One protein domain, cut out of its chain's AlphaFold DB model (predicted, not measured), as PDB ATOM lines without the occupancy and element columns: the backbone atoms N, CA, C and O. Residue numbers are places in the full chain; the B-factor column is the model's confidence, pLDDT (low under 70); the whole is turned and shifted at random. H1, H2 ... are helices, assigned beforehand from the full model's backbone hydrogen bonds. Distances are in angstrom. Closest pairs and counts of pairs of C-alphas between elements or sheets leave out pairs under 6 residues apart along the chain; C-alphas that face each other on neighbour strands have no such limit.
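Overview. This is residues 35 to 124 of the 191 residues of an uncharacterized protein of Acidobacteria bacterium (UniProt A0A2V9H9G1). Three helices, H1, H2 and H3, make a small up-and-down bundle, their centres at the corners of a triangle, and two shorter helices, H4 and H5, extend it at one end. H3 is in the middle, with H1 and H2 on one side of it and H5 packed on another; H4 packs on H5, and after H5 a tail, residues 113 to 124, leads away from the helices. The printed part has 90 residues, with five named helices in the order H1 H2 H3 H4 H5 and no named strand, and its class is all helix. It is compact, with a radius of gyration of the C-alphas of 12.7 A, and the C-alphas span 39 by 27 by 23 A.

Arrangement. H1, residues 35 to 52, and H2, residues 58 to 67, form a helical hairpin. They only just touch, with 3 pairs of C-alphas within 8 A, and H1 does so with residues 43 to 50 alone; the closest C-alphas, those of Phe 50 and Asn 60, are 7.3 A apart. They run opposite ways at a steep tilt of 39 degrees. H3, residues 73 to 88, is the hub, touching three other helices. It forms a second helical hairpin with H2, opposite ways at a shallow tilt of 28 degrees, the closest C-alphas being those of Leu 64 and Ala 79 at 5.4 A. With residues 75 to 82 alone H3 touches H1, the same way at a shallow tilt of 22 degrees; the closest C-alphas, those of Lys 44 and Val 75, are 6.3 A apart. H4, residues 95 to 102, is near H3, their closest C-alphas 8.3 A apart. H5, residues 104 to 112, touches H4 at a steep tilt of 47 degrees, opposite ways, the closest C-alphas being those of Leu 99 and Leu 107 at 5.9 A. H3 touches H5 with residues 81 to 85 alone, the closest C-alphas being those of Ile 81 and Leu 110 at 7.1 A; they run opposite ways at a shallow tilt of 33 degrees, only just short of steep. H4 and H5 are both apart from H1 and H2. In H2, H3, H4 and H5 every O i to N i+4 pair is within hydrogen-bond range; in H1 12 of 14 are.

Along the chain. H1 begins at C-alpha 35, (-11.166, 28.282, -0.750), and is 25.7 A long. H2 is 14.2 A long. H3 begins at C-alpha 73, (-9.074, 12.535, 5.823), and is 22.8 A long. H4 is 10.4 A long, and H5, 12.4 A, ends at C-alpha 112, (0.266, 2.659, -1.500).

Size, cuts and confidence. The two C-alphas farthest apart, those of Lys 35 and Gln 101, are 41.0 A apart. The printed part has no cut. The links H1 to H2, H2 to H3 and H4 to H5 are tight, and H3 to H4 is short. The mean pLDDT of the printed part is 87.3; residues 116 to 124 are under 70.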
ATOM      1  N   LYS A  35     -12.329  28.182  -1.643       89.44
ATOM      2  CA  LYS A  35     -11.166  28.282  -0.750       89.44
ATOM      3  C   LYS A  35     -10.772  26.917  -0.176       89.44
ATOM      4  O   LYS A  35      -9.584  26.623  -0.130       89.44
ATOM      5  N   SER A  36     -11.743  26.092   0.211       89.19
ATOM      6  CA  SER A  36     -11.524  24.745   0.762       89.19
ATOM      7  C   SER A  36     -10.764  23.830  -0.200       89.19
ATOM      8  O   SER A  36      -9.819  23.147   0.192       89.19
ATOM      9  N   GLU A  37     -11.128  23.862  -1.478       88.69
ATOM     10  CA  GLU A  37     -10.480  23.059  -2.511       88.69
ATOM     11  C   GLU A  37      -9.052  23.541  -2.778       88.69
ATOM     12  O   GLU A  37      -8.119  22.742  -2.818       88.69
ATOM     13  N   ARG A  38      -8.850  24.862  -2.875       88.44
ATOM     14  CA  ARG A  38      -7.506  25.440  -3.026       88.44
ATOM     15  C   ARG A  38      -6.591  25.100  -1.855       88.44
ATOM     16  O   ARG A  38      -5.414  24.836  -2.082       88.44
ATOM     17  N   LEU A  39      -7.121  25.122  -0.632       89.81
ATOM     18  CA  LEU A  39      -6.381  24.726   0.565       89.81
ATOM     19  C   LEU A  39      -6.004  23.249   0.499       89.81
ATOM     20  O   LEU A  39      -4.833  22.937   0.628       89.81
ATOM     21  N   THR A  40      -6.952  22.371   0.169       90.88
ATOM     22  CA  THR A  40      -6.690  20.929   0.047       90.88
ATOM     23  C   THR A  40      -5.597  20.627  -0.980       90.88
ATOM     24  O   THR A  40      -4.722  19.805  -0.720       90.88
ATOM     25  N   ILE A  41      -5.630  21.284  -2.145       88.81
ATOM     26  CA  ILE A  41      -4.593  21.110  -3.173       88.81
ATOM     27  C   ILE A  41      -3.246  21.624  -2.650       88.81
ATOM     28  O   ILE A  41      -2.254  20.910  -2.723       88.81
ATOM     29  N   GLY A  42      -3.224  22.823  -2.062       88.12
ATOM     30  CA  GLY A  42      -2.001  23.404  -1.511       88.12
ATOM     31  C   GLY A  42      -1.395  22.588  -0.367       88.12
ATOM     32  O   GLY A  42      -0.181  22.441  -0.315       88.12
ATOM     33  N   ASP A  43      -2.219  22.035   0.522       91.69
ATOM     34  CA  ASP A  43      -1.762  21.209   1.639       91.69
ATOM     35  C   ASP A  43      -1.158  19.898   1.133       91.69
ATOM     36  O   ASP A  43      -0.093  19.494   1.598       91.69
ATOM     37  N   LYS A  44      -1.785  19.267   0.132       90.69
ATOM     38  CA  LYS A  44      -1.213  18.101  -0.547       90.69
ATOM     39  C   LYS A  44       0.130  18.447  -1.186       90.69
ATOM     40  O   LYS A  44       1.115  17.777  -0.886       90.69
ATOM     41  N   ASP A  45       0.186  19.502  -2.000       88.12
ATOM     42  CA  ASP A  45       1.417  19.954  -2.666       88.12
ATOM     43  C   ASP A  45       2.547  20.217  -1.660       88.12
ATOM     44  O   ASP A  45       3.689  19.814  -1.885       88.12
ATOM     45  N   ASP A  46       2.229  20.841  -0.524       90.69
ATOM     46  CA  ASP A  46       3.191  21.103   0.545       90.69
ATOM     47  C   ASP A  46       3.701  19.799   1.185       90.69
ATOM     48  O   ASP A  46       4.910  19.654   1.387       90.69
ATOM     49  N   ILE A  47       2.818  18.823   1.443       93.69
ATOM     50  CA  ILE A  47       3.194  17.495   1.962       93.69
ATOM     51  C   ILE A  47       4.151  16.784   0.991       93.69
ATOM     52  O   ILE A  47       5.209  16.305   1.413       93.69
ATOM     53  N   PHE A  48       3.835  16.770  -0.309       90.00
ATOM     54  CA  PHE A  48       4.733  16.229  -1.340       90.00
ATOM     55  C   PHE A  48       6.058  17.002  -1.397       90.00
ATOM     56  O   PHE A  48       7.125  16.414  -1.597       90.00
ATOM     57  N   GLY A  49       6.010  18.320  -1.208       89.19
ATOM     58  CA  GLY A  49       7.180  19.189  -1.173       89.19
ATOM     59  C   GLY A  49       8.123  18.876  -0.010       89.19
ATOM     60  O   GLY A  49       9.341  18.880  -0.199       89.19
ATOM     61  N   PHE A  50       7.604  18.541   1.175       92.31
ATOM     62  CA  PHE A  50       8.440  18.204   2.335       92.31
ATOM     63  C   PHE A  50       9.296  16.960   2.102       92.31
ATOM     64  O   PHE A  50      10.471  16.952   2.471       92.31
ATOM     65  N   LEU A  51       8.772  15.942   1.415       89.12
ATOM     66  CA  LEU A  51       9.567  14.763   1.063       89.12
ATOM     67  C   LEU A  51      10.735  15.094   0.119       89.12
ATOM     68  O   LEU A  51      11.763  14.414   0.165       89.12
ATOM     69  N   GLN A  52      10.634  16.155  -0.683       84.62
ATOM     70  CA  GLN A  52      11.697  16.571  -1.606       84.62
ATOM     71  C   GLN A  52      12.809  17.378  -0.929       84.62
ATOM     72  O   GLN A  52      13.904  17.499  -1.485       84.62
ATOM     73  N   GLN A  53      12.564  17.911   0.269       88.88
ATOM     74  CA  GLN A  53      13.555  18.698   0.995       88.88
ATOM     75  C   GLN A  53      14.720  17.825   1.460       88.88
ATOM     76  O   GLN A  53      14.530  16.701   1.933       88.88
ATOM     77  N   SER A  54      15.933  18.379   1.371       90.56
ATOM     78  CA  SER A  54      17.164  17.748   1.863       90.56
ATOM     79  C   SER A  54      17.083  17.411   3.351       90.56
ATOM     80  O   SER A  54      17.588  16.371   3.770       90.56
ATOM     81  N   HIS A  55      16.417  18.261   4.128       93.19
ATOM     82  CA  HIS A  55      16.135  18.079   5.541       93.19
ATOM     83  C   HIS A  55      14.736  18.609   5.856       93.19
ATOM     84  O   HIS A  55      14.435  19.775   5.587       93.19
ATOM     85  N   ILE A  56      13.886  17.765   6.437       94.88
ATOM     86  CA  ILE A  56      12.572  18.188   6.925       94.88
ATOM     87  C   ILE A  56      12.784  18.929   8.246       94.88
ATOM     88  O   ILE A  56      13.066  18.321   9.272       94.88
ATOM     89  N   SER A  57      12.684  20.257   8.200       96.56
ATOM     90  CA  SER A  57      12.869  21.109   9.381       96.56
ATOM     91  C   SER A  57      11.812  20.864  10.466       96.56
ATOM     92  O   SER A  57      10.677  20.497  10.162       96.56
ATOM     93  N   GLU A  58      12.139  21.181  11.720       96.06
ATOM     94  CA  GLU A  58      11.210  21.103  12.864       96.06
ATOM     95  C   GLU A  58       9.935  21.926  12.645       96.06
ATOM     96  O   GLU A  58       8.832  21.495  12.974       96.06
ATOM     97  N   ARG A  59      10.052  23.088  11.989       96.88
ATOM     98  CA  ARG A  59       8.891  23.901  11.600       96.88
ATOM     99  C   ARG A  59       7.950  23.138  10.665       96.88
ATOM    100  O   ARG A  59       6.731  23.280  10.776       96.88
ATOM    101  N   ASN A  60       8.501  22.351   9.742       96.62
ATOM    102  CA  ASN A  60       7.713  21.533   8.821       96.62
ATOM    103  C   ASN A  60       7.124  20.316   9.539       96.62
ATOM    104  O   ASN A  60       5.977  19.977   9.270       96.62
ATOM    105  N   VAL A  61       7.835  19.735  10.510       97.12
ATOM    106  CA  VAL A  61       7.296  18.694  11.405       97.12
ATOM    107  C   VAL A  61       6.078  19.219  12.172       97.12
ATOM    108  O   VAL A  61       4.999  18.641  12.072       97.12
ATOM    109  N   ALA A  62       6.181  20.379  12.825       97.38
ATOM    110  CA  ALA A  62       5.052  21.001  13.525       97.38
ATOM    111  C   ALA A  62       3.892  21.369  12.576       97.38
ATOM    112  O   ALA A  62       2.720  21.408  12.962       97.38
ATOM    113  N   ARG A  63       4.193  21.665  11.305       96.44
ATOM    114  CA  ARG A  63       3.162  21.888  10.284       96.44
ATOM    115  C   ARG A  63       2.460  20.586   9.890       96.44
ATOM    116  O   ARG A  63       1.234  20.592   9.817       96.44
ATOM    117  N   LEU A  64       3.206  19.499   9.702       96.94
ATOM    118  CA  LEU A  64       2.669  18.161   9.443       96.94
ATOM    119  C   LEU A  64       1.783  17.677  10.595       96.94
ATOM    120  O   LEU A  64       0.704  17.155  10.346       96.94
ATOM    121  N   GLU A  65       2.165  17.939  11.846       97.25
ATOM    122  CA  GLU A  65       1.347  17.605  13.021       97.25
ATOM    123  C   GLU A  65      -0.007  18.318  13.038       97.25
ATOM    124  O   GLU A  65      -1.009  17.744  13.461       97.25
ATOM    125  N   ARG A  66      -0.064  19.564  12.554       96.56
ATOM    126  CA  ARG A  66      -1.338  20.277  12.387       96.56
ATOM    127  C   ARG A  66      -2.156  19.712  11.229       96.56
ATOM    128  O   ARG A  66      -3.358  19.537  11.383       96.56
ATOM    129  N   MET A  67      -1.520  19.400  10.100       95.69
ATOM    130  CA  MET A  67      -2.193  18.802   8.937       95.69
ATOM    131  C   MET A  67      -2.753  17.406   9.247       95.69
ATOM    132  O   MET A  67      -3.852  17.082   8.799       95.69
ATOM    133  N   ALA A  68      -2.062  16.619  10.075       96.62
ATOM    134  CA  ALA A  68      -2.510  15.305  10.537       96.62
ATOM    135  C   ALA A  68      -3.809  15.357  11.367       96.62
ATOM    136  O   ALA A  68      -4.507  14.356  11.473       96.62
ATOM    137  N   LYS A  69      -4.146  16.524  11.932       96.25
ATOM    138  CA  LYS A  69      -5.372  16.769  12.708       96.25
ATOM    139  C   LYS A  69      -6.463  17.483  11.901       96.25
ATOM    140  O   LYS A  69      -7.429  17.959  12.487       96.25
ATOM    141  N   SER A  70      -6.277  17.648  10.592       93.75
ATOM    142  CA  SER A  70      -7.247  18.346   9.747       93.75
ATOM    143  C   SER A  70      -8.503  17.507   9.494       93.75
ATOM    144  O   SER A  70      -8.448  16.280   9.484       93.75
ATOM    145  N   ASP A  71      -9.623  18.179   9.218       92.69
ATOM    146  CA  ASP A  71     -10.913  17.528   8.934       92.69
ATOM    147  C   ASP A  71     -10.913  16.745   7.610       92.69
ATOM    148  O   ASP A  71     -11.790  15.919   7.363       92.69
ATOM    149  N   ASN A  72      -9.944  17.006   6.724       93.31
ATOM    150  CA  ASN A  72      -9.836  16.309   5.450       93.31
ATOM    151  C   ASN A  72      -9.055  14.993   5.630       93.31
ATOM    152  O   ASN A  72      -7.829  15.034   5.789       93.31
ATOM    153  N   PRO A  73      -9.704  13.818   5.514       93.31
ATOM    154  CA  PRO A  73      -9.074  12.535   5.823       93.31
ATOM    155  C   PRO A  73      -7.906  12.205   4.887       93.31
ATOM    156  O   PRO A  73      -6.937  11.563   5.296       93.31
ATOM    157  N   GLN A  74      -7.948  12.671   3.634       91.38
ATOM    158  CA  GLN A  74      -6.851  12.455   2.691       91.38
ATOM    159  C   GLN A  74      -5.610  13.262   3.080       91.38
ATOM    160  O   GLN A  74      -4.498  12.755   3.003       91.38
ATOM    161  N   VAL A  75      -5.785  14.516   3.505       94.38
ATOM    162  CA  VAL A  75      -4.659  15.358   3.940       94.38
ATOM    163  C   VAL A  75      -4.108  14.843   5.267       94.38
ATOM    164  O   VAL A  75      -2.894  14.716   5.410       94.38
ATOM    165  N   ALA A  76      -4.991  14.484   6.200       96.56
ATOM    166  CA  ALA A  76      -4.610  13.958   7.503       96.56
ATOM    167  C   ALA A  76      -3.798  12.657   7.396       96.56
ATOM    168  O   ALA A  76      -2.721  12.557   7.988       96.56
ATOM    169  N   SER A  77      -4.260  11.693   6.593       94.88
ATOM    170  CA  SER A  77      -3.551  10.421   6.384       94.88
ATOM    171  C   SER A  77      -2.182  10.609   5.724       94.88
ATOM    172  O   SER A  77      -1.187  10.078   6.221       94.88
ATOM    173  N   LEU A  78      -2.098  11.410   4.654       94.50
ATOM    174  CA  LEU A  78      -0.827  11.712   3.986       94.50
ATOM    175  C   LEU A  78       0.158  12.413   4.930       94.50
ATOM    176  O   LEU A  78       1.329  12.039   4.999       94.50
ATOM    177  N   ALA A  79      -0.316  13.409   5.683       96.62
ATOM    178  CA  ALA A  79       0.509  14.146   6.628       96.62
ATOM    179  C   ALA A  79       1.038  13.249   7.753       96.62
ATOM    180  O   ALA A  79       2.208  13.371   8.109       96.62
ATOM    181  N   ALA A  80       0.219  12.331   8.274       96.81
ATOM    182  CA  ALA A  80       0.637  11.382   9.304       96.81
ATOM    183  C   ALA A  80       1.768  10.463   8.811       96.81
ATOM    184  O   ALA A  80       2.782  10.318   9.490       96.81
ATOM    185  N   ILE A  81       1.658   9.926   7.592       95.62
ATOM    186  CA  ILE A  81       2.706   9.070   7.013       95.62
ATOM    187  C   ILE A  81       4.013   9.856   6.835       95.62
ATOM    188  O   ILE A  81       5.090   9.377   7.196       95.62
ATOM    189  N   VAL A  82       3.946  11.078   6.298       95.38
ATOM    190  CA  VAL A  82       5.147  11.911   6.107       95.38
ATOM    191  C   VAL A  82       5.737  12.367   7.445       95.38
ATOM    192  O   VAL A  82       6.957  12.486   7.565       95.38
ATOM    193  N   LEU A  83       4.905  12.570   8.465       96.88
ATOM    194  CA  LEU A  83       5.347  12.862   9.824       96.88
ATOM    195  C   LEU A  83       6.143  11.695  10.422       96.88
ATOM    196  O   LEU A  83       7.220  11.925  10.974       96.88
ATOM    197  N   ASP A  84       5.670  10.458  10.263       96.19
ATOM    198  CA  ASP A  84       6.393   9.262  10.716       96.19
ATOM    199  C   ASP A  84       7.766   9.163  10.038       96.19
ATOM    200  O   ASP A  84       8.792   8.960  10.691       96.19
ATOM    201  N   VAL A  85       7.814   9.422   8.727       95.06
ATOM    202  CA  VAL A  85       9.071   9.477   7.968       95.06
ATOM    203  C   VAL A  85      10.001  10.564   8.501       95.06
ATOM    204  O   VAL A  85      11.202  10.328   8.631       95.06
ATOM    205  N   ALA A  86       9.471  11.747   8.809       95.62
ATOM    206  CA  ALA A  86      10.264  12.854   9.330       95.62
ATOM    207  C   ALA A  86      10.858  12.538  10.711       95.62
ATOM    208  O   ALA A  86      11.998  12.917  10.973       95.62
ATOM    209  N   ARG A  87      10.129  11.804  11.559       95.31
ATOM    210  CA  ARG A  87      10.601  11.357  12.881       95.31
ATOM    211  C   ARG A  87      11.695  10.296  12.780       95.31
ATOM    212  O   ARG A  87      12.657  10.337  13.539       95.31
ATOM    213  N   VAL A  88      11.571   9.376  11.826       95.50
ATOM    214  CA  VAL A  88      12.539   8.291  11.610       95.50
ATOM    215  C   VAL A  88      13.798   8.787  10.888       95.50
ATOM    216  O   VAL A  88      14.924   8.511  11.306       95.50
ATOM    217  N   LYS A  89      13.628   9.494   9.763       93.50
ATOM    218  CA  LYS A  89      14.731   9.931   8.899       93.50
ATOM    219  C   LYS A  89      14.430  11.281   8.219       93.50
ATOM    220  O   LYS A  89      14.066  11.317   7.037       93.50
ATOM    221  N   PRO A  90      14.670  12.415   8.911       94.00
ATOM    222  CA  PRO A  90      14.337  13.745   8.392       94.00
ATOM    223  C   PRO A  90      15.185  14.142   7.175       94.00
ATOM    224  O   PRO A  90      14.709  14.831   6.271       94.00
ATOM    225  N   TYR A  91      16.429  13.664   7.089       93.94
ATOM    226  CA  TYR A  91      17.320  13.922   5.955       93.94
ATOM    227  C   TYR A  91      16.983  13.052   4.731       93.94
ATOM    228  O   TYR A  91      16.718  11.859   4.868       93.94
ATOM    229  N   LYS A  92      17.031  13.634   3.522       90.56
ATOM    230  CA  LYS A  92      16.701  12.972   2.238       90.56
ATOM    231  C   LYS A  92      17.701  11.886   1.861       90.56
ATOM    232  O   LYS A  92      17.320  10.866   1.286       90.56
ATOM    233  N   THR A  93      18.979  12.095   2.164       87.00
ATOM    234  CA  THR A  93      20.059  11.213   1.717       87.00
ATOM    235  C   THR A  93      19.823   9.785   2.186       87.00
ATOM    236  O   THR A  93      19.760   9.511   3.386       87.00
ATOM    237  N   ARG A  94      19.697   8.868   1.218       86.81
ATOM    238  CA  ARG A  94      19.431   7.440   1.447       86.81
ATOM    239  C   ARG A  94      18.170   7.164   2.278       86.81
ATOM    240  O   ARG A  94      18.059   6.071   2.828       86.81
ATOM    241  N   ARG A  95      17.217   8.100   2.353       91.50
ATOM    242  CA  ARG A  95      15.985   7.951   3.144       91.50
ATOM    243  C   ARG A  95      15.225   6.687   2.753       91.50
ATOM    244  O   ARG A  95      14.974   5.854   3.610       91.50
ATOM    245  N   LEU A  96      14.954   6.499   1.460       89.00
ATOM    246  CA  LEU A  96      14.229   5.323   0.966       89.00
ATOM    247  C   LEU A  96      14.982   4.016   1.245       89.00
ATOM    248  O   LEU A  96      14.381   3.063   1.722       89.00
ATOM    249  N   LYS A  97      16.307   3.996   1.045       87.81
ATOM    250  CA  LYS A  97      17.143   2.828   1.371       87.81
ATOM    251  C   LYS A  97      17.114   2.505   2.869       87.81
ATOM    252  O   LYS A  97      17.057   1.342   3.237       87.81
ATOM    253  N   PHE A  98      17.152   3.523   3.728       89.81
ATOM    254  CA  PHE A  98      17.049   3.345   5.174       89.81
ATOM    255  C   PHE A  98      15.674   2.798   5.572       89.81
ATOM    256  O   PHE A  98      15.603   1.844   6.341       89.81
ATOM    257  N   LEU A  99      14.597   3.355   5.009       90.50
ATOM    258  CA  LEU A  99      13.236   2.881   5.251       90.50
ATOM    259  C   LEU A  99      13.063   1.432   4.789       90.50
ATOM    260  O   LEU A  99      12.587   0.622   5.565       90.50
ATOM    261  N   ALA A 100      13.549   1.063   3.603       89.69
ATOM    262  CA  ALA A 100      13.499  -0.323   3.127       89.69
ATOM    263  C   ALA A 100      14.177  -1.313   4.091       89.69
ATOM    264  O   ALA A 100      13.717  -2.436   4.250       89.69
ATOM    265  N   GLN A 101      15.266  -0.891   4.742       87.19
ATOM    266  CA  GLN A 101      16.049  -1.744   5.639       87.19
ATOM    267  C   GLN A 101      15.517  -1.799   7.074       87.19
ATOM    268  O   GLN A 101      15.725  -2.799   7.754       87.19
ATOM    269  N   LYS A 102      14.928  -0.707   7.575       93.75
ATOM    270  CA  LYS A 102      14.568  -0.557   8.998       93.75
ATOM    271  C   LYS A 102      13.070  -0.434   9.258       93.75
ATOM    272  O   LYS A 102      12.642  -0.786  10.345       93.75
ATOM    273  N   HIS A 103      12.318   0.064   8.280       93.50
ATOM    274  CA  HIS A 103      10.883   0.339   8.364       93.50
ATOM    275  C   HIS A 103      10.167  -0.023   7.046       93.50
ATOM    276  O   HIS A 103       9.614   0.862   6.373       93.50
ATOM    277  N   PRO A 104      10.217  -1.299   6.614       91.56
ATOM    278  CA  PRO A 104       9.574  -1.739   5.377       91.56
ATOM    279  C   PRO A 104       8.060  -1.475   5.381       91.56
ATOM    280  O   PRO A 104       7.490  -1.147   4.340       91.56
ATOM    281  N   GLU A 105       7.413  -1.521   6.547       92.62
ATOM    282  CA  GLU A 105       5.997  -1.195   6.732       92.62
ATOM    283  C   GLU A 105       5.683   0.267   6.389       92.62
ATOM    284  O   GLU A 105       4.687   0.564   5.726       92.62
ATOM    285  N   LEU A 106       6.556   1.195   6.792       92.69
ATOM    286  CA  LEU A 106       6.398   2.617   6.496       92.69
ATOM    287  C   LEU A 106       6.655   2.896   5.011       92.69
ATOM    288  O   LEU A 106       5.972   3.722   4.404       92.69
ATOM    289  N   LEU A 107       7.600   2.170   4.409       90.31
ATOM    290  CA  LEU A 107       7.841   2.233   2.971       90.31
ATOM    291  C   LEU A 107       6.641   1.711   2.164       90.31
ATOM    292  O   LEU A 107       6.289   2.320   1.153       90.31
ATOM    293  N   GLY A 108       5.983   0.645   2.628       88.94
ATOM    294  CA  GLY A 108       4.739   0.137   2.040       88.94
ATOM    295  C   GLY A 108       3.642   1.205   2.008       88.94
ATOM    296  O   GLY A 108       3.143   1.542   0.938       88.94
ATOM    297  N   LYS A 109       3.375   1.862   3.144       91.31
ATOM    298  CA  LYS A 109       2.388   2.963   3.228       91.31
ATOM    299  C   LYS A 109       2.692   4.122   2.270       91.31
ATOM    300  O   LYS A 109       1.783   4.726   1.695       91.31
ATOM    301  N   LEU A 110       3.971   4.451   2.082       88.69
ATOM    302  CA  LEU A 110       4.398   5.476   1.123       88.69
ATOM    303  C   LEU A 110       4.175   5.049  -0.337       88.69
ATOM    304  O   LEU A 110       3.908   5.897  -1.193       88.69
ATOM    305  N   ARG A 111       4.305   3.753  -0.632       85.69
ATOM    306  CA  ARG A 111       4.039   3.188  -1.959       85.69
ATOM    307  C   ARG A 111       2.545   3.213  -2.266       85.69
ATOM    308  O   ARG A 111       2.171   3.692  -3.332       85.69
ATOM    309  N   ASP A 112       1.717   2.785  -1.319       86.38
ATOM    310  CA  ASP A 112       0.266   2.659  -1.500       86.38
ATOM    311  C   ASP A 112      -0.420   4.016  -1.694       86.38
ATOM    312  O   ASP A 112      -1.376   4.145  -2.455       86.38
ATOM    313  N   THR A 113       0.107   5.063  -1.059       84.12
ATOM    314  CA  THR A 113      -0.391   6.437  -1.223       84.12
ATOM    315  C   THR A 113       0.103   7.125  -2.496       84.12
ATOM    316  O   THR A 113      -0.317   8.244  -2.793       84.12
ATOM    317  N   GLY A 114       1.011   6.498  -3.253       79.25
ATOM    318  CA  GLY A 114       1.615   7.093  -4.445       79.25
ATOM    319  C   GLY A 114       2.595   8.235  -4.149       79.25
ATOM    320  O   GLY A 114       3.055   8.884  -5.089       79.25
ATOM    321  N   LEU A 115       2.974   8.460  -2.880       75.31
ATOM    322  CA  LEU A 115       3.954   9.483  -2.496       75.31
ATOM    323  C   LEU A 115       5.296   9.252  -3.209       75.31
ATOM    324  O   LEU A 115       5.879  10.192  -3.731       75.31
ATOM    325  N   ILE A 116       5.746   7.999  -3.343       68.06
ATOM    326  CA  ILE A 116       7.015   7.643  -4.016       68.06
ATOM    327  C   ILE A 116       6.952   7.837  -5.544       68.06
ATOM    328  O   ILE A 116       7.965   8.151  -6.175       68.06
ATOM    329  N   LEU A 117       5.770   7.688  -6.155       55.31
ATOM    330  CA  LEU A 117       5.609   7.698  -7.614       55.31
ATOM    331  C   LEU A 117       5.783   9.095  -8.236       55.31
ATOM    332  O   LEU A 117       6.132   9.219  -9.404       55.31
ATOM    333  N   VAL A 118       5.649  10.155  -7.439       49.16
ATOM    334  CA  VAL A 118       5.911  11.542  -7.869       49.16
ATOM    335  C   VAL A 118       7.414  11.879  -7.833       49.16
ATOM    336  O   VAL A 118       7.863  12.859  -8.429       49.16
ATOM    337  N   HIS A 119       8.236  11.065  -7.160       49.03
ATOM    338  CA  HIS A 119       9.603  11.434  -6.777       49.03
ATOM    339  C   HIS A 119      10.724  10.969  -7.718       49.03
ATOM    340  O   HIS A 119      11.891  11.187  -7.401       49.03
ATOM    341  N   HIS A 120      10.411  10.404  -8.887       43.44
ATOM    342  CA  HIS A 120      11.424  10.033  -9.887       43.44
ATOM    343  C   HIS A 120      11.404  10.894 -11.167       43.44
ATOM    344  O   HIS A 120      12.319  10.792 -11.979       43.44
ATOM    345  N   TRP A 121      10.469  11.843 -11.327       37.12
ATOM    346  CA  TRP A 121      10.386  12.652 -12.560       37.12
ATOM    347  C   TRP A 121      11.308  13.894 -12.605       37.12
ATOM    348  O   TRP A 121      11.114  14.782 -13.429       37.12
ATOM    349  N   ARG A 122      12.335  14.013 -11.752       35.59
ATOM    350  CA  ARG A 122      13.354  15.081 -11.922       35.59
ATOM    351  C   ARG A 122      14.813  14.665 -11.797       35.59
ATOM    352  O   ARG A 122      15.666  15.471 -12.143       35.59
ATOM    353  N   GLU A 123      15.115  13.442 -11.370       34.62
ATOM    354  CA  GLU A 123      16.512  13.003 -11.193       34.62
ATOM    355  C   GLU A 123      16.942  11.905 -12.188       34.62
ATOM    356  O   GLU A 123      18.107  11.526 -12.210       34.62
ATOM    357  N   SER A 124      16.060  11.454 -13.089       36.22
ATOM    358  CA  SER A 124      16.421  10.494 -14.141       36.22
ATOM    359  C   SER A 124      15.529  10.608 -15.383       36.22
ATOM    360  O   SER A 124      14.776   9.695 -15.707       36.22
TER     361      SER A 124